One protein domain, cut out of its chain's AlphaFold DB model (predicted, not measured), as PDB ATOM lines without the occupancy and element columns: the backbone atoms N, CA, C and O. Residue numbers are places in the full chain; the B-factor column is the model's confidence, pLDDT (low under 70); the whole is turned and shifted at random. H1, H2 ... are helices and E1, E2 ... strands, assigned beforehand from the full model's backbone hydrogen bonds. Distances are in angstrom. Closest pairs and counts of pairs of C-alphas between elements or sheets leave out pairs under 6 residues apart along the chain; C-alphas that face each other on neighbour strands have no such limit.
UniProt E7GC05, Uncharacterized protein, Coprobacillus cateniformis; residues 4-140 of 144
ATOM      1  N   LYS A   4      -1.676  53.581  34.213       76.88
ATOM      2  CA  LYS A   4      -2.815  54.482  33.944       76.88
ATOM      3  C   LYS A   4      -2.402  55.784  33.247       76.88
ATOM      4  O   LYS A   4      -3.154  56.328  32.439       76.88
ATOM      5  N   GLN A   5      -1.231  56.330  33.586       72.19
ATOM      6  CA  GLN A   5      -0.700  57.520  32.915       72.19
ATOM      7  C   GLN A   5      -0.260  57.189  31.486       72.19
ATOM      8  O   GLN A   5      -0.503  57.993  30.586       72.19
ATOM      9  N   LEU A   6       0.316  56.002  31.269       73.75
ATOM     10  CA  LEU A   6       0.678  55.495  29.946       73.75
ATOM     11  C   LEU A   6      -0.540  55.254  29.071       73.75
ATOM     12  O   LEU A   6      -0.594  55.788  27.971       73.75
ATOM     13  N   GLU A   7      -1.559  54.564  29.568       74.75
ATOM     14  CA  GLU A   7      -2.817  54.362  28.845       74.75
ATOM     15  C   GLU A   7      -3.457  55.692  28.434       74.75
ATOM     16  O   GLU A   7      -3.937  55.841  27.309       74.75
ATOM     17  N   LYS A   8      -3.435  56.692  29.324       78.62
ATOM     18  CA  LYS A   8      -3.945  58.035  29.023       78.62
ATOM     19  C   LYS A   8      -3.109  58.737  27.950       78.62
ATOM     20  O   LYS A   8      -3.691  59.361  27.064       78.62
ATOM     21  N   TYR A   9      -1.782  58.640  28.022       74.38
ATOM     22  CA  TYR A   9      -0.854  59.195  27.027       74.38
ATOM     23  C   TYR A   9      -1.050  58.547  25.646       74.38
ATOM     24  O   TYR A   9      -1.184  59.237  24.631       74.38
ATOM     25  N   MET A  10      -1.176  57.220  25.649       78.38
ATOM     26  CA  MET A  10      -1.389  56.356  24.495       78.38
ATOM     27  C   MET A  10      -2.806  56.419  23.941       78.38
ATOM     28  O   MET A  10      -3.081  55.805  22.918       78.38
ATOM     29  N   ARG A  11      -3.755  57.111  24.581       83.31
ATOM     30  CA  ARG A  11      -5.142  57.111  24.115       83.31
ATOM     31  C   ARG A  11      -5.260  57.864  22.793       83.31
ATOM     32  O   ARG A  11      -5.044  59.078  22.730       83.31
ATOM     33  N   GLY A  12      -5.711  57.176  21.750       86.12
ATOM     34  CA  GLY A  12      -5.967  57.823  20.474       86.12
ATOM     35  C   GLY A  12      -6.059  56.874  19.294       86.12
ATOM     36  O   GLY A  12      -6.208  55.662  19.434       86.12
ATOM     37  N   THR A  13      -5.992  57.486  18.119       92.62
ATOM     38  CA  THR A  13      -5.862  56.799  16.841       92.62
ATOM     39  C   THR A  13      -4.546  57.214  16.219       92.62
ATOM     40  O   THR A  13      -4.150  58.380  16.314       92.62
ATOM     41  N   TYR A  14      -3.905  56.258  15.574       93.50
ATOM     42  CA  TYR A  14      -2.557  56.361  15.063       93.50
ATOM     43  C   TYR A  14      -2.499  55.913  13.609       93.50
ATOM     44  O   TYR A  14      -3.385  55.201  13.130       93.50
ATOM     45  N   LEU A  15      -1.448  56.338  12.927       95.19
ATOM     46  CA  LEU A  15      -1.024  55.838  11.631       95.19
ATOM     47  C   LEU A  15       0.344  55.187  11.823       95.19
ATOM     48  O   LEU A  15       1.264  55.845  12.296       95.19
ATOM     49  N   GLY A  16       0.458  53.907  11.497       96.00
ATOM     50  CA  GLY A  16       1.737  53.229  11.341       96.00
ATOM     51  C   GLY A  16       2.167  53.287   9.881       96.00
ATOM     52  O   GLY A  16       1.366  52.962   9.005       96.00
ATOM     53  N   VAL A  17       3.394  53.720   9.619       95.62
ATOM     54  CA  VAL A  17       3.965  53.856   8.268       95.62
ATOM     55  C   VAL A  17       5.394  53.330   8.243       95.62
ATOM     56  O   VAL A  17       6.030  53.215   9.293       95.62
ATOM     57  N   VAL A  18       5.908  53.045   7.047       95.00
ATOM     58  CA  VAL A  18       7.330  52.742   6.861       95.00
ATOM     59  C   VAL A  18       8.127  54.040   6.974       95.00
ATOM     60  O   VAL A  18       7.764  55.072   6.408       95.00
ATOM     61  N   LYS A  19       9.227  54.025   7.725       91.12
ATOM     62  CA  LYS A  19      10.083  55.202   7.875       91.12
ATOM     63  C   LYS A  19      10.654  55.607   6.514       91.12
ATOM     64  O   LYS A  19      11.308  54.817   5.845       91.12
ATOM     65  N   GLY A  20      10.391  56.847   6.103       86.81
ATOM     66  CA  GLY A  20      10.806  57.364   4.795       86.81
ATOM     67  C   GLY A  20       9.873  57.017   3.626       86.81
ATOM     68  O   GLY A  20      10.105  57.523   2.532       86.81
ATOM     69  N   ASN A  21       8.807  56.235   3.842       87.38
ATOM     70  CA  ASN A  21       7.759  55.981   2.849       87.38
ATOM     71  C   ASN A  21       6.366  56.124   3.486       87.38
ATOM     72  O   ASN A  21       5.900  55.264   4.234       87.38
ATOM     73  N   TYR A  22       5.698  57.231   3.160       85.19
ATOM     74  CA  TYR A  22       4.422  57.636   3.755       85.19
ATOM     75  C   TYR A  22       3.210  57.360   2.848       85.19
ATOM     76  O   TYR A  22       2.097  57.758   3.193       85.19
ATOM     77  N   ASP A  23       3.408  56.680   1.714       87.00
ATOM     78  CA  ASP A  23       2.349  56.433   0.726       87.00
ATOM     79  C   ASP A  23       1.369  55.347   1.189       87.00
ATOM     80  O   ASP A  23       0.188  55.364   0.842       87.00
ATOM     81  N   THR A  24       1.846  54.410   2.014       91.44
ATOM     82  CA  THR A  24       1.040  53.334   2.605       91.44
ATOM     83  C   THR A  24       1.021  53.474   4.119       91.44
ATOM     84  O   THR A  24       2.052  53.692   4.756       91.44
ATOM     85  N   TYR A  25      -0.162  53.334   4.720       94.88
ATOM     86  CA  TYR A  25      -0.341  53.473   6.161       94.88
ATOM     87  C   TYR A  25      -1.308  52.436   6.732       94.88
ATOM     88  O   TYR A  25      -2.306  52.058   6.118       94.88
ATOM     89  N   CYS A  26      -1.065  52.032   7.976       96.62
ATOM     90  CA  CYS A  26      -1.986  51.235   8.771       96.62
ATOM     91  C   CYS A  26      -2.631  52.114   9.846       96.62
ATOM     92  O   CYS A  26      -1.950  52.707  10.677       96.62
ATOM     93  N   ARG A  27      -3.964  52.208   9.866       96.62
ATOM     94  CA  ARG A  27      -4.677  52.922  10.937       96.62
ATOM     95  C   ARG A  27      -4.761  52.045  12.186       96.62
ATOM     96  O   ARG A  27      -5.355  50.968  12.132       96.62
ATOM     97  N   LEU A  28      -4.263  52.532  13.318       95.19
ATOM     98  CA  LEU A  28      -4.108  51.782  14.569       95.19
ATOM     99  C   LEU A  28      -4.822  52.470  15.741       95.19
ATOM    100  O   LEU A  28      -4.964  53.692  15.785       95.19
ATOM    101  N   ASN A  29      -5.259  51.685  16.715       92.31
ATOM    102  CA  ASN A  29      -5.519  52.123  18.079       92.31
ATOM    103  C   ASN A  29      -4.343  51.716  18.981       92.31
ATOM    104  O   ASN A  29      -3.484  50.934  18.585       92.31
ATOM    105  N   SER A  30      -4.323  52.234  20.205       86.19
ATOM    106  CA  SER A  30      -3.234  52.043  21.172       86.19
ATOM    107  C   SER A  30      -2.852  50.581  21.419       86.19
ATOM    108  O   SER A  30      -1.679  50.286  21.609       86.19
ATOM    109  N   LYS A  31      -3.835  49.671  21.421       87.31
ATOM    110  CA  LYS A  31      -3.633  48.242  21.710       87.31
ATOM    111  C   LYS A  31      -3.058  47.478  20.518       87.31
ATOM    112  O   LYS A  31      -2.497  46.411  20.695       87.31
ATOM    113  N   GLU A  32      -3.203  48.017  19.313       91.81
ATOM    114  CA  GLU A  32      -2.756  47.375  18.071       91.81
ATOM    115  C   GLU A  32      -1.342  47.807  17.671       91.81
ATOM    116  O   GLU A  32      -0.782  47.265  16.723       91.81
ATOM    117  N   ILE A  33      -0.769  48.790  18.373       90.25
ATOM    118  CA  ILE A  33       0.581  49.290  18.111       90.25
ATOM    119  C   ILE A  33       1.614  48.179  18.300       90.25
ATOM    120  O   ILE A  33       2.477  48.040  17.441       90.25
ATOM    121  N   ASN A  34       1.498  47.373  19.362       88.94
ATOM    122  CA  ASN A  34       2.426  46.266  19.583       88.94
ATOM    123  C   ASN A  34       2.376  45.265  18.421       88.94
ATOM    124  O   ASN A  34       3.390  45.025  17.775       88.94
ATOM    125  N   ASN A  35       1.176  44.783  18.075       91.62
ATOM    126  CA  ASN A  35       0.985  43.857  16.958       91.62
ATOM    127  C   ASN A  35       1.564  44.403  15.642       91.62
ATOM    128  O   ASN A  35       2.213  43.673  14.896       91.62
ATOM    129  N   PHE A  36       1.358  45.694  15.367       94.00
ATOM    130  CA  PHE A  36       1.909  46.346  14.184       94.00
ATOM    131  C   PHE A  36       3.438  46.395  14.204       94.00
ATOM    132  O   PHE A  36       4.058  45.981  13.228       94.00
ATOM    133  N   VAL A  37       4.046  46.863  15.298       91.88
ATOM    134  CA  VAL A  37       5.509  46.969  15.420       91.88
ATOM    135  C   VAL A  37       6.167  45.593  15.346       91.88
ATOM    136  O   VAL A  37       7.129  45.422  14.605       91.88
ATOM    137  N   GLN A  38       5.609  44.594  16.028       89.19
ATOM    138  CA  GLN A  38       6.134  43.230  16.033       89.19
ATOM    139  C   GLN A  38       6.069  42.554  14.663       89.19
ATOM    140  O   GLN A  38       6.973  41.803  14.316       89.19
ATOM    141  N   ASN A  39       5.042  42.822  13.857       91.06
ATOM    142  CA  ASN A  39       4.885  42.141  12.573       91.06
ATOM    143  C   ASN A  39       5.470  42.929  11.399       91.06
ATOM    144  O   ASN A  39       6.185  42.365  10.579       91.06
ATOM    145  N   ALA A  40       5.200  44.233  11.303       92.81
ATOM    146  CA  ALA A  40       5.735  45.053  10.219       92.81
ATOM    147  C   ALA A  40       7.208  45.433  10.451       92.81
ATOM    148  O   ALA A  40       7.949  45.620   9.489       92.81
ATOM    149  N   GLY A  41       7.646  45.497  11.714       91.25
ATOM    150  CA  GLY A  41       9.017  45.853  12.085       91.25
ATOM    151  C   GLY A  41      10.050  44.791  11.713       91.25
ATOM    152  O   GLY A  41      11.238  45.086  11.697       91.25
ATOM    153  N   LYS A  42       9.620  43.570  11.371       89.31
ATOM    154  CA  LYS A  42      10.496  42.527  10.808       89.31
ATOM    155  C   LYS A  42      11.100  42.950   9.463       89.31
ATOM    156  O   LYS A  42      12.209  42.546   9.133       89.31
ATOM    157  N   TYR A  43      10.381  43.785   8.712       89.62
ATOM    158  CA  TYR A  43      10.720  44.129   7.330       89.62
ATOM    159  C   TYR A  43      11.349  45.514   7.183       89.62
ATOM    160  O   TYR A  43      12.120  45.739   6.251       89.62
ATOM    161  N   ALA A  44      11.021  46.458   8.070       91.56
ATOM    162  CA  ALA A  44      11.533  47.822   7.996       91.56
ATOM    163  C   ALA A  44      11.413  48.579   9.324       91.56
ATOM    164  O   ALA A  44      10.631  48.225  10.204       91.56
ATOM    165  N   ASP A  45      12.136  49.692   9.410       93.38
ATOM    166  CA  ASP A  45      11.925  50.704  10.438       93.38
ATOM    167  C   ASP A  45      10.573  51.399  10.222       93.38
ATOM    168  O   ASP A  45      10.190  51.739   9.097       93.38
ATOM    169  N   LEU A  46       9.846  51.641  11.310       94.44
ATOM    170  CA  LEU A  46       8.482  52.158  11.286       94.44
ATOM    171  C   LEU A  46       8.393  53.518  11.969       94.44
ATOM    172  O   LEU A  46       9.222  53.883  12.801       94.44
ATOM    173  N   VAL A  47       7.332  54.255  11.652       93.50
ATOM    174  CA  VAL A  47       6.953  55.494  12.336       93.50
ATOM    175  C   VAL A  47       5.494  55.395  12.763       93.50
ATOM    176  O   VAL A  47       4.626  55.040  11.965       93.50
ATOM    177  N   ILE A  48       5.211  55.731  14.020       92.94
ATOM    178  CA  ILE A  48       3.851  55.831  14.554       92.94
ATOM    179  C   ILE A  48       3.485  57.303  14.672       92.94
ATOM    180  O   ILE A  48       4.158  58.050  15.368       92.94
ATOM    181  N   ILE A  49       2.404  57.727  14.023       90.81
ATOM    182  CA  ILE A  49       1.946  59.121  13.963       90.81
ATOM    183  C   ILE A  49       0.580  59.231  14.632       90.81
ATOM    184  O   ILE A  49      -0.327  58.448  14.348       90.81
ATOM    185  N   LYS A  50       0.383  60.211  15.509       89.50
ATOM    186  CA  LYS A  50      -0.906  60.467  16.155       89.50
ATOM    187  C   LYS A  50      -1.834  61.196  15.189       89.50
ATOM    188  O   LYS A  50      -1.624  62.360  14.868       89.50
ATOM    189  N   LEU A  51      -2.920  60.542  14.778       87.00
ATOM    190  CA  LEU A  51      -3.779  61.017  13.687       87.00
ATOM    191  C   LEU A  51      -4.370  62.417  13.927       87.00
ATOM    192  O   LEU A  51      -4.531  63.186  12.990       87.00
ATOM    193  N   ARG A  52      -4.734  62.746  15.174       84.31
ATOM    194  CA  ARG A  52      -5.384  64.032  15.484       84.31
ATOM    195  C   ARG A  52      -4.443  65.230  15.402       84.31
ATOM    196  O   ARG A  52      -4.915  66.306  15.062       84.31
ATOM    197  N   SER A  53      -3.175  65.057  15.770       80.75
ATOM    198  CA  SER A  53      -2.185  66.140  15.777       80.75
ATOM    199  C   SER A  53      -1.210  66.067  14.603       80.75
ATOM    200  O   SER A  53      -0.470  67.014  14.378       80.75
ATOM    201  N   ASN A  54      -1.229  64.969  13.841       81.12
ATOM    202  CA  ASN A  54      -0.250  64.653  12.802       81.12
ATOM    203  C   ASN A  54       1.202  64.668  13.312       81.12
ATOM    204  O   ASN A  54       2.146  64.916  12.568       81.12
ATOM    205  N   GLU A  55       1.375  64.409  14.604       83.62
ATOM    206  CA  GLU A  55       2.677  64.385  15.247       83.62
ATOM    207  C   GLU A  55       3.224  62.964  15.266       83.62
ATOM    208  O   GLU A  55       2.511  62.018  15.620       83.62
ATOM    209  N   ILE A  56       4.503  62.814  14.931       84.88
ATOM    210  CA  ILE A  56       5.198  61.544  15.125       84.88
ATOM    211  C   ILE A  56       5.235  61.268  16.623       84.88
ATOM    212  O   ILE A  56       5.621  62.137  17.390       84.88
ATOM    213  N   MET A  57       4.812  60.077  17.025       83.25
ATOM    214  CA  MET A  57       4.783  59.611  18.403       83.25
ATOM    215  C   MET A  57       6.023  58.782  18.759       83.25
ATOM    216  O   MET A  57       6.509  58.805  19.882       83.25
ATOM    217  N   PHE A  58       6.527  57.996  17.821       86.06
ATOM    218  CA  PHE A  58       7.833  57.361  17.927       86.06
ATOM    219  C   PHE A  58       8.219  56.760  16.584       86.06
ATOM    220  O   PHE A  58       7.368  56.588  15.704       86.06
ATOM    221  N   ASP A  59       9.490  56.425  16.450       89.38
ATOM    222  CA  ASP A  59       9.988  55.546  15.411       89.38
ATOM    223  C   ASP A  59      10.580  54.261  16.002       89.38
ATOM    224  O   ASP A  59      10.769  54.115  17.218       89.38
ATOM    225  N   THR A  60      10.817  53.298  15.124       89.12
ATOM    226  CA  THR A  60      11.396  52.007  15.477       89.12
ATOM    227  C   THR A  60      12.703  51.779  14.732       89.12
ATOM    228  O   THR A  60      12.974  52.406  13.706       89.12
ATOM    229  N   LYS A  61      13.514  50.873  15.276       86.12
ATOM    230  CA  LYS A  61      14.591  50.193  14.567       86.12
ATOM    231  C   LYS A  61      14.230  48.712  14.523       86.12
ATOM    232  O   LYS A  61      14.324  48.023  15.541       86.12
ATOM    233  N   GLY A  62      13.739  48.256  13.379       87.62
ATOM    234  CA  GLY A  62      13.023  46.991  13.258       87.62
ATOM    235  C   GLY A  62      11.836  46.901  14.230       87.62
ATOM    236  O   GLY A  62      10.990  47.798  14.281       87.62
ATOM    237  N   GLN A  63      11.798  45.840  15.041       86.44
ATOM    238  CA  GLN A  63      10.738  45.569  16.027       86.44
ATOM    239  C   GLN A  63      10.906  46.319  17.368       86.44
ATOM    240  O   GLN A  63      10.064  46.185  18.254       86.44
ATOM    241  N   PHE A  64      11.964  47.118  17.533       82.62
ATOM    242  CA  PHE A  64      12.257  47.827  18.783       82.62
ATOM    243  C   PHE A  64      11.966  49.317  18.663       82.62
ATOM    244  O   PHE A  64      12.315  49.941  17.661       82.62
ATOM    245  N   ILE A  65      11.393  49.930  19.700       81.75
ATOM    246  CA  ILE A  65      11.216  51.387  19.714       81.75
ATOM    247  C   ILE A  65      12.586  52.042  19.821       81.75
ATOM    248  O   ILE A  65      13.348  51.773  20.753       81.75
ATOM    249  N   HIS A  66      12.882  52.919  18.864       78.94
ATOM    250  CA  HIS A  66      14.158  53.610  18.783       78.94
ATOM    251  C   HIS A  66      14.075  54.996  19.423       78.94
ATOM    252  O   HIS A  66      14.856  55.296  20.328       78.94
ATOM    253  N   GLN A  67      13.106  55.818  19.017       75.94
ATOM    254  CA  GLN A  67      12.960  57.180  19.526       75.94
ATOM    255  C   GLN A  67      11.494  57.567  19.729       75.94
ATOM    256  O   GLN A  67      10.675  57.359  18.849       75.94
ATOM    257  N   ILE A  68      11.165  58.216  20.852       75.00
ATOM    258  CA  ILE A  68       9.830  58.783  21.118       75.00
ATOM    259  C   ILE A  68       9.747  60.255  20.709       75.00
ATOM    260  O   ILE A  68      10.674  61.032  20.942       75.00
ATOM    261  N   LEU A  69       8.599  60.625  20.144       67.88
ATOM    262  CA  LEU A  69       8.189  61.946  19.664       67.88
ATOM    263  C   LEU A  69       6.703  62.194  20.098       67.88
ATOM    264  O   LEU A  69       6.071  61.291  20.646       67.88
ATOM    265  N   PRO A  70       6.072  63.372  19.948       56.75
ATOM    266  CA  PRO A  70       6.627  64.691  19.710       56.75
ATOM    267  C   PRO A  70       6.998  65.396  21.031       56.75
ATOM    268  O   PRO A  70       6.880  64.863  22.132       56.75
ATOM    269  N   GLU A  71       7.482  66.619  20.869       50.75
ATOM    270  CA  GLU A  71       8.258  67.457  21.776       50.75
ATOM    271  C   GLU A  71       7.695  67.721  23.186       50.75
ATOM    272  O   GLU A  71       6.714  68.428  23.393       50.75
ATOM    273  N   LEU A  72       8.488  67.338  24.188       50.69
ATOM    274  CA  LEU A  72       8.996  68.349  25.113       50.69
ATOM    275  C   LEU A  72       9.813  69.367  24.299       50.69
ATOM    276  O   LEU A  72      10.573  68.937  23.429       50.69
ATOM    277  N   SER A  73       9.671  70.675  24.563       49.44
ATOM    278  CA  SER A  73      10.441  71.717  23.858       49.44
ATOM    279  C   SER A  73      11.930  71.356  23.781       49.44
ATOM    280  O   SER A  73      12.437  70.626  24.635       49.44
ATOM    281  N   GLU A  74      12.667  71.870  22.794       49.59
ATOM    282  CA  GLU A  74      14.121  71.654  22.693       49.59
ATOM    283  C   GLU A  74      14.841  71.877  24.040       49.59
ATOM    284  O   GLU A  74      15.638  71.046  24.476       49.59
ATOM    285  N   THR A  75      14.426  72.907  24.780       53.50
ATOM    286  CA  THR A  75      14.882  73.212  26.143       53.50
ATOM    287  C   THR A  75      14.548  72.108  27.153       53.50
ATOM    288  O   THR A  75      15.373  71.736  27.988       53.50
ATOM    289  N   ALA A  76      13.345  71.542  27.080       54.44
ATOM    290  CA  ALA A  76      12.929  70.446  27.938       54.44
ATOM    291  C   ALA A  76      13.628  69.122  27.569       54.44
ATOM    292  O   ALA A  76      13.952  68.361  28.478       54.44
ATOM    293  N   ARG A  77      13.996  68.882  26.302       55.34
ATOM    294  CA  ARG A  77      14.870  67.754  25.912       55.34
ATOM    295  C   ARG A  77      16.285  67.867  26.472       55.34
ATOM    296  O   ARG A  77      16.879  66.852  26.818       55.34
ATOM    297  N   THR A  78      16.835  69.073  26.593       61.16
ATOM    298  CA  THR A  78      18.141  69.269  27.254       61.16
ATOM    299  C   THR A  78      18.060  69.200  28.777       61.16
ATOM    300  O   THR A  78      19.081  69.055  29.445       61.16
ATOM    301  N   SER A  79      16.853  69.288  29.341       67.00
ATOM    302  CA  SER A  79      16.655  69.171  30.781       67.00
ATOM    303  C   SER A  79      16.710  67.708  31.225       67.00
ATOM    304  O   SER A  79      16.149  66.821  30.580       67.00
ATOM    305  N   TYR A  80      17.332  67.469  32.378       70.12
ATOM    306  CA  TYR A  80      17.380  66.151  33.012       70.12
ATOM    307  C   TYR A  80      15.979  65.534  33.198       70.12
ATOM    308  O   TYR A  80      15.766  64.358  32.907       70.12
ATOM    309  N   GLU A  81      14.994  66.339  33.612       69.25
ATOM    310  CA  GLU A  81      13.620  65.869  33.828       69.25
ATOM    311  C   GLU A  81      12.917  65.480  32.524       69.25
ATOM    312  O   GLU A  81      12.191  64.484  32.483       69.25
ATOM    313  N   GLY A  82      13.164  66.203  31.432       66.25
ATOM    314  CA  GLY A  82      12.588  65.845  30.143       66.25
ATOM    315  C   GLY A  82      13.174  64.569  29.551       66.25
ATOM    316  O   GLY A  82      12.422  63.712  29.084       66.25
ATOM    317  N   GLN A  83      14.492  64.381  29.654       68.25
ATOM    318  CA  GLN A  83      15.148  63.125  29.259       68.25
ATOM    319  C   GLN A  83      14.638  61.946  30.085       68.25
ATOM    320  O   GLN A  83      14.347  60.882  29.545       68.25
ATOM    321  N   LYS A  84      14.452  62.144  31.393       73.56
ATOM    322  CA  LYS A  84      13.898  61.129  32.291       73.56
ATOM    323  C   LYS A  84      12.477  60.722  31.899       73.56
ATOM    324  O   LYS A  84      12.177  59.532  31.919       73.56
ATOM    325  N   ILE A  85      11.611  61.667  31.525       72.25
ATOM    326  CA  ILE A  85      10.245  61.364  31.063       72.25
ATOM    327  C   ILE A  85      10.278  60.592  29.741       72.25
ATOM    328  O   ILE A  85       9.608  59.567  29.632       72.25
ATOM    329  N   ILE A  86      11.087  61.027  28.771       71.69
ATOM    330  CA  ILE A  86      11.243  60.341  27.477       71.69
ATOM    331  C   ILE A  86      11.716  58.900  27.687       71.69
ATOM    332  O   ILE A  86      11.083  57.967  27.193       71.69
ATOM    333  N   ASN A  87      12.763  58.705  28.490       72.12
ATOM    334  CA  ASN A  87      13.304  57.380  28.789       72.12
ATOM    335  C   ASN A  87      12.295  56.499  29.539       72.12
ATOM    336  O   ASN A  87      12.212  55.303  29.274       72.12
ATOM    337  N   GLN A  88      11.484  57.072  30.438       75.50
ATOM    338  CA  GLN A  88      10.420  56.328  31.121       75.50
ATOM    339  C   GLN A  88       9.325  55.863  30.161       75.50
ATOM    340  O   GLN A  88       8.854  54.736  30.300       75.50
ATOM    341  N   ILE A  89       8.918  56.698  29.200       74.88
ATOM    342  CA  ILE A  89       7.933  56.295  28.191       74.88
ATOM    343  C   ILE A  89       8.551  55.229  27.274       74.88
ATOM    344  O   ILE A  89       7.890  54.235  27.002       74.88
ATOM    345  N   ALA A  90       9.817  55.374  26.864       72.06
ATOM    346  CA  ALA A  90      10.511  54.408  26.001       72.06
ATOM    347  C   ALA A  90      10.621  53.039  26.662       72.06
ATOM    348  O   ALA A  90      10.220  52.042  26.070       72.06
ATOM    349  N   SER A  91      11.075  53.004  27.916       74.50
ATOM    350  CA  SER A  91      11.126  51.779  28.717       74.50
ATOM    351  C   SER A  91       9.751  51.128  28.806       74.50
ATOM    352  O   SER A  91       9.612  49.946  28.527       74.50
ATOM    353  N   LYS A  92       8.713  51.909  29.123       75.12
ATOM    354  CA  LYS A  92       7.356  51.384  29.293       75.12
ATOM    355  C   LYS A  92       6.719  50.899  27.998       75.12
ATOM    356  O   LYS A  92       5.976  49.930  28.029       75.12
ATOM    357  N   LEU A  93       6.978  51.558  26.873       72.81
ATOM    358  CA  LEU A  93       6.489  51.084  25.583       72.81
ATOM    359  C   LEU A  93       7.238  49.831  25.131       72.81
ATOM    360  O   LEU A  93       6.593  48.925  24.621       72.81
ATOM    361  N   ASN A  94       8.548  49.742  25.372       72.00
ATOM    362  CA  ASN A  94       9.301  48.515  25.118       72.00
ATOM    363  C   ASN A  94       8.856  47.366  26.039       72.00
ATOM    364  O   ASN A  94       8.770  46.247  25.572       72.00
ATOM    365  N   GLU A  95       8.473  47.621  27.296       73.44
ATOM    366  CA  GLU A  95       7.848  46.602  28.166       73.44
ATOM    367  C   GLU A  95       6.508  46.081  27.613       73.44
ATOM    368  O   GLU A  95       6.118  44.956  27.910       73.44
ATOM    369  N   MET A  96       5.775  46.890  26.835       69.19
ATOM    370  CA  MET A  96       4.549  46.444  26.157       69.19
ATOM    371  C   MET A  96       4.840  45.638  24.889       69.19
ATOM    372  O   MET A  96       3.930  44.996  24.361       69.19
ATOM    373  N   ILE A  97       6.071  45.717  24.388       69.31
ATOM    374  CA  ILE A  97       6.552  44.931  23.267       69.31
ATOM    375  C   ILE A  97       7.149  43.649  23.835       69.31
ATOM    376  O   ILE A  97       8.328  43.574  24.158       69.31
ATOM    377  N   ASP A  98       6.289  42.650  23.992       66.62
ATOM    378  CA  ASP A  98       6.706  41.305  24.365       66.62
ATOM    379  C   ASP A  98       7.146  40.546  23.105       66.62
ATOM    380  O   ASP A  98       6.310  40.094  22.323       66.62
ATOM    381  N   ASP A  99       8.457  40.453  22.888       62.38
ATOM    382  CA  ASP A  99       9.065  39.695  21.789       62.38
ATOM    383  C   ASP A  99       9.085  38.180  22.051       62.38
ATOM    384  O   ASP A  99       9.374  37.401  21.141       62.38
ATOM    385  N   SER A 100       8.723  37.737  23.262       59.03
ATOM    386  CA  SER A 100       8.606  36.315  23.598       59.03
ATOM    387  C   SER A 100       7.309  35.682  23.085       59.03
ATOM    388  O   SER A 100       7.205  34.455  23.002       59.03
ATOM    389  N   ILE A 101       6.325  36.505  22.705       60.91
ATOM    390  CA  ILE A 101       5.052  36.060  22.141       60.91
ATOM    391  C   ILE A 101       4.996  36.493  20.681       60.91
ATOM    392  O   ILE A 101       4.673  37.638  20.363       60.91
ATOM    393  N   GLU A 102       5.247  35.547  19.775       65.25
ATOM    394  CA  GLU A 102       5.050  35.774  18.347       65.25
ATOM    395  C   GLU A 102       3.548  35.909  18.039       65.25
ATOM    396  O   GLU A 102       2.816  34.945  17.792       65.25
ATOM    397  N   GLU A 103       3.049  37.142  18.124       74.75
ATOM    398  CA  GLU A 103       1.650  37.449  17.875       74.75
ATOM    399  C   GLU A 103       1.396  37.531  16.367       74.75
ATOM    400  O   GLU A 103       1.963  38.374  15.670       74.75
ATOM    401  N   LYS A 104       0.492  36.688  15.854       85.94
ATOM    402  CA  LYS A 104       0.103  36.717  14.437       85.94
ATOM    403  C   LYS A 104      -0.408  38.110  14.036       85.94
ATOM    404  O   LYS A 104      -1.139  38.739  14.812       85.94
ATOM    405  N   PRO A 105      -0.104  38.586  12.815       90.00
ATOM    406  CA  PRO A 105      -0.552  39.898  12.382       90.00
ATOM    407  C   PRO A 105      -2.080  39.923  12.299       90.00
ATOM    408  O   PRO A 105      -2.709  39.059  11.685       90.00
ATOM    409  N   ILE A 106      -2.707  40.942  12.886       93.25
ATOM    410  CA  ILE A 106      -4.142  41.171  12.678       93.25
ATOM    411  C   ILE A 106      -4.401  41.541  11.210       93.25
ATOM    412  O   ILE A 106      -3.564  42.162  10.559       93.25
ATOM    413  N   LYS A 107      -5.602  41.255  10.689       93.88
ATOM    414  CA  LYS A 107      -5.939  41.381   9.250       93.88
ATOM    415  C   LYS A 107      -5.490  42.682   8.569       93.88
ATOM    416  O   LYS A 107      -5.087  42.680   7.413       93.88
ATOM    417  N   LYS A 108      -5.596  43.820   9.258       95.38
ATOM    418  CA  LYS A 108      -5.197  45.121   8.696       95.38
ATOM    419  C   LYS A 108      -3.684  45.360   8.705       95.38
ATOM    420  O   LYS A 108      -3.205  46.118   7.872       95.38
ATOM    421  N   VAL A 109      -2.966  44.744   9.643       94.12
ATOM    422  CA  VAL A 109      -1.499  44.740   9.688       94.12
ATOM    423  C   VAL A 109      -0.989  43.801   8.604       94.12
ATOM    424  O   VAL A 109      -0.152  44.204   7.814       94.12
ATOM    425  N   GLU A 110      -1.587  42.617   8.466       92.50
ATOM    426  CA  GLU A 110      -1.283  41.683   7.375       92.50
ATOM    427  C   GLU A 110      -1.465  42.338   5.996       92.50
ATOM    428  O   GLU A 110      -0.580  42.262   5.145       92.50
ATOM    429  N   ARG A 111      -2.588  43.040   5.783       93.25
ATOM    430  CA  ARG A 111      -2.821  43.794   4.545       93.25
ATOM    431  C   ARG A 111      -1.762  44.875   4.327       93.25
ATOM    432  O   ARG A 111      -1.246  44.978   3.224       93.25
ATOM    433  N   PHE A 112      -1.430  45.640   5.367       94.12
ATOM    434  CA  PHE A 112      -0.382  46.654   5.279       94.12
ATOM    435  C   PHE A 112       0.962  46.043   4.873       94.12
ATOM    436  O   PHE A 112       1.612  46.577   3.989       94.12
ATOM    437  N   ILE A 113       1.361  44.918   5.476       92.12
ATOM    438  CA  ILE A 113       2.632  44.252   5.164       92.12
ATOM    439  C   ILE A 113       2.652  43.823   3.689       92.12
ATOM    440  O   ILE A 113       3.618  44.103   2.985       92.12
ATOM    441  N   LYS A 114       1.554  43.235   3.192       90.44
ATOM    442  CA  LYS A 114       1.402  42.850   1.774       90.44
ATOM    443  C   LYS A 114       1.525  44.039   0.825       90.44
ATOM    444  O   LYS A 114       2.190  43.932  -0.198       90.44
ATOM    445  N   GLU A 115       0.882  45.153   1.161       91.44
ATOM    446  CA  GLU A 115       0.880  46.368   0.340       91.44
ATOM    447  C   GLU A 115       2.232  47.097   0.375       91.44
ATOM    448  O   GLU A 115       2.711  47.541  -0.663       91.44
ATOM    449  N   ALA A 116       2.860  47.198   1.549       89.69
ATOM    450  CA  ALA A 116       4.077  47.981   1.756       89.69
ATOM    451  C   ALA A 116       5.363  47.249   1.339       89.69
ATOM    452  O   ALA A 116       6.317  47.906   0.926       89.69
ATOM    453  N   PHE A 117       5.404  45.916   1.453       87.12
ATOM    454  CA  PHE A 117       6.622  45.119   1.235       87.12
ATOM    455  C   PHE A 117       6.502  44.095   0.097       87.12
ATOM    456  O   PHE A 117       7.502  43.520  -0.322       87.12
ATOM    457  N   GLY A 118       5.301  43.891  -0.450       78.44
ATOM    458  CA  GLY A 118       5.055  42.910  -1.503       78.44
ATOM    459  C   GLY A 118       4.833  41.487  -0.977       78.44
ATOM    460  O   GLY A 118       5.177  41.130   0.148       78.44
ATOM    461  N   GLN A 119       4.201  40.660  -1.810       61.59
ATOM    462  CA  GLN A 119       3.691  39.342  -1.420       61.59
ATOM    463  C   GLN A 119       4.799  38.277  -1.289       61.59
ATOM    464  O   GLN A 119       4.699  37.401  -0.433       61.59
ATOM    465  N   GLU A 120       5.883  38.400  -2.063       56.62
ATOM    466  CA  GLU A 120       7.013  37.452  -2.074       56.62
ATOM    467  C   GLU A 120       7.848  37.473  -0.780       56.62
ATOM    468  O   GLU A 120       8.386  36.443  -0.382       56.62
ATOM    469  N   MET A 121       7.931  38.612  -0.073       58.69
ATOM    470  CA  MET A 121       8.670  38.696   1.200       58.69
ATOM    471  C   MET A 121       7.966  37.948   2.345       58.69
ATOM    472  O   MET A 121       8.621  37.502   3.280       58.69
ATOM    473  N   ILE A 122       6.644  37.777   2.264       59.56
ATOM    474  CA  ILE A 122       5.821  37.175   3.326       59.56
ATOM    475  C   ILE A 122       5.817  35.646   3.235       59.56
ATOM    476  O   ILE A 122       5.754  34.963   4.256       59.56
ATOM    477  N   GLU A 123       5.862  35.094   2.020       56.53
ATOM    478  CA  GLU A 123       5.825  33.642   1.813       56.53
ATOM    479  C   GLU A 123       7.090  32.951   2.337       56.53
ATOM    480  O   GLU A 123       6.991  31.858   2.892       56.53
ATOM    481  N   ASN A 124       8.252  33.606   2.255       55.31
ATOM    482  CA  ASN A 124       9.504  33.059   2.782       55.31
ATOM    483  C   ASN A 124       9.498  32.963   4.320       55.31
ATOM    484  O   ASN A 124       9.844  31.914   4.858       55.31
ATOM    485  N   ASP A 125       8.998  33.985   5.024       56.34
ATOM    486  CA  ASP A 125       8.929  33.975   6.495       56.34
ATOM    487  C   ASP A 125       7.909  32.963   7.040       56.34
ATOM    488  O   ASP A 125       8.176  32.289   8.030       56.34
ATOM    489  N   ILE A 126       6.746  32.798   6.392       55.12
ATOM    490  CA  ILE A 126       5.750  31.798   6.823       55.12
ATOM    491  C   ILE A 126       6.313  30.378   6.681       55.12
ATOM    492  O   ILE A 126       6.077  29.529   7.543       55.12
ATOM    493  N   VAL A 127       7.051  30.110   5.601       54.91
ATOM    494  CA  VAL A 127       7.679  28.805   5.362       54.91
ATOM    495  C   VAL A 127       8.803  28.540   6.363       54.91
ATOM    496  O   VAL A 127       8.936  27.406   6.830       54.91
ATOM    497  N   ASP A 128       9.580  29.554   6.737       53.34
ATOM    498  CA  ASP A 128      10.686  29.381   7.681       53.34
ATOM    499  C   ASP A 128      10.207  29.275   9.143       53.34
ATOM    500  O   ASP A 128      10.669  28.379   9.853       53.34
ATOM    501  N   SER A 129       9.174  30.021   9.563       53.16
ATOM    502  CA  SER A 129       8.516  29.813  10.870       53.16
ATOM    503  C   SER A 129       7.880  28.418  11.001       53.16
ATOM    504  O   SER A 129       7.857  27.837  12.088       53.16
ATOM    505  N   LEU A 130       7.377  27.836   9.902       50.66
ATOM    506  CA  LEU A 130       6.872  26.458   9.898       50.66
ATOM    507  C   LEU A 130       8.007  25.438  10.084       50.66
ATOM    508  O   LEU A 130       7.865  24.528  10.903       50.66
ATOM    509  N   LYS A 131       9.155  25.615   9.417       53.69
ATOM    510  CA  LYS A 131      10.320  24.721   9.572       53.69
ATOM    511  C   LYS A 131      10.927  24.759  10.977       53.69
ATOM    512  O   LYS A 131      11.303  23.708  11.497       53.69
ATOM    513  N   GLU A 132      11.006  25.931  11.609       51.91
ATOM    514  CA  GLU A 132      11.500  26.052  12.991       51.91
ATOM    515  C   GLU A 132      10.554  25.384  13.998       51.91
ATOM    516  O   GLU A 132      11.001  24.749  14.961       51.91
ATOM    517  N   SER A 133       9.241  25.440  13.747       53.41
ATOM    518  CA  SER A 133       8.254  24.736  14.572       53.41
ATOM    519  C   SER A 133       8.348  23.208  14.428       53.41
ATOM    520  O   SER A 133       8.253  22.496  15.427       53.41
ATOM    521  N   GLU A 134       8.632  22.689  13.229       51.09
ATOM    522  CA  GLU A 134       8.824  21.250  12.993       51.09
ATOM    523  C   GLU A 134      10.134  20.720  13.605       51.09
ATOM    524  O   GLU A 134      10.157  19.616  14.159       51.09
ATOM    525  N   GLN A 135      11.213  21.511  13.593       50.03
ATOM    526  CA  GLN A 135      12.470  21.134  14.250       50.03
ATOM    527  C   GLN A 135      12.347  21.098  15.781       50.03
ATOM    528  O   GLN A 135      12.859  20.168  16.404       50.03
ATOM    529  N   ASN A 136      11.614  22.027  16.402       47.81
ATOM    530  CA  ASN A 136      11.436  22.040  17.860       47.81
ATOM    531  C   ASN A 136      10.539  20.908  18.389       47.81
ATOM    532  O   ASN A 136      10.752  20.431  19.505       47.81
ATOM    533  N   VAL A 137       9.584  20.412  17.592       51.06
ATOM    534  CA  VAL A 137       8.789  19.221  17.958       51.06
ATOM    535  C   VAL A 137       9.631  17.941  17.851       51.06
ATOM    536  O   VAL A 137       9.449  17.011  18.639       51.06
ATOM    537  N   SER A 138      10.616  17.899  16.947       46.88
ATOM    538  CA  SER A 138      11.495  16.736  16.765       46.88
ATOM    539  C   SER A 138      12.473  16.498  17.928       46.88
ATOM    540  O   SER A 138      12.900  15.360  18.119       46.88
ATOM    541  N   PHE A 139      12.836  17.517  18.714       47.19
ATOM    542  CA  PHE A 139      13.820  17.372  19.802       47.19
ATOM    543  C   PHE A 139      13.229  16.919  21.147       47.19
ATOM    544  O   PHE A 139      13.980  16.481  22.016       47.19
ATOM    545  N   GLN A 140      11.903  16.939  21.328       46.50
ATOM    546  CA  GLN A 140      11.262  16.444  22.560       46.50
ATOM    547  C   GLN A 140      10.924  14.940  22.533       46.50
ATOM    548  O   GLN A 140      10.454  14.399  23.530       46.50
TER     549      GLN A 140
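What this domain is: This is residues 4 to 140 of the 144 residues of an uncharacterized protein of Coprobacillus cateniformis (UniProt E7GC05). A strongly twisted sheet of five strands has three helices packed over one face: H2 nearest the middle of the domain, H5 over the edge strand E2 and H4 over the other edge strand, E5. The long last helix H6 leads away from this body, and its residues 126 to 140 stick out as a free arm. The printed part has 137 residues with six named helices and five named strands, in the order H1 E1 E2 H2 E3 E4 E5 H3 H4 H5 H6, a mixed class of helices and strands. The sheet runs E2 E1 E3 E4 E5, all antiparallel. The whole is only just compact, close to loose, with a radius of gyration of the C-alphas of 16.7 A and spans of 55 by 37 by 24 A.

Where its parts are: H1, residues 4 to 9, begins at C-alpha 4 (-2.815, 54.482, 33.944). E1, residues 13 to 18, is 17.0 A long, and E2, residues 21 to 29, is 20.6 A long and bends by 76 degrees at residue 24. H2 holds residues 33 to 40, its C-alpha 33 at (0.581, 49.290, 18.111). E3, residues 46 to 50, E4, residues 55 to 61, and E5, residues 64 to 68, come next. H3 is residues 74 to 78; H4, residues 80 to 96, is 24.5 A long. H5, residues 107 to 117, is 15.4 A long. H6, residues 120 to 140, is 32.7 A long and ends at C-alpha 140 (11.262, 16.444, 22.560).

How they stand to each other: E1 and E2 form a hairpin, with N 16 and O 26 2.8 A apart, within hydrogen-bond range. Across E1 and E3, N 17 and O 47 are 3.0 A apart. E3, E4 and E5 form a meander, each the antiparallel neighbour of the one before, with N 48 and O 58 at 2.9 A and N 59 and O 67 at 2.8 A. E2, H2 and E3 form a split strand-helix-strand unit, two strands running the same way with E1 between them in the sheet, and its crossover is right-handed. H5 lies over E2, its height over the sheet 9.3 A, on the same face as H2. H2 and H5 touch, closest at the C-alphas of Phe 36 and Val 109, 5.9 A, at a steep tilt of 42 degrees, the same way. H4 is on the sheet over E5, closest at the C-alphas of Ile 65 and Asn 94, 6.4 A. H1 is close to H4 but not clearly touching, with the C-alphas of Leu 6 and Ile 89 7.5 A apart. H3 and H4 only just touch, with 3 pairs of C-alphas within 8 A, and only at the corner. In H1 to H5 each O i to N i+4 pair is within hydrogen-bond range; in H6 13 of 17 are.

The domain as a whole: The C-alphas of Thr 75 and Ser 138 are the two farthest apart, 57.3 A. The printed part has no cut and no long link. Mean pLDDT of the printed part is 76.8; residues 69 to 79, 81 to 83, 96 to 102 and 119 to 140 are under 70.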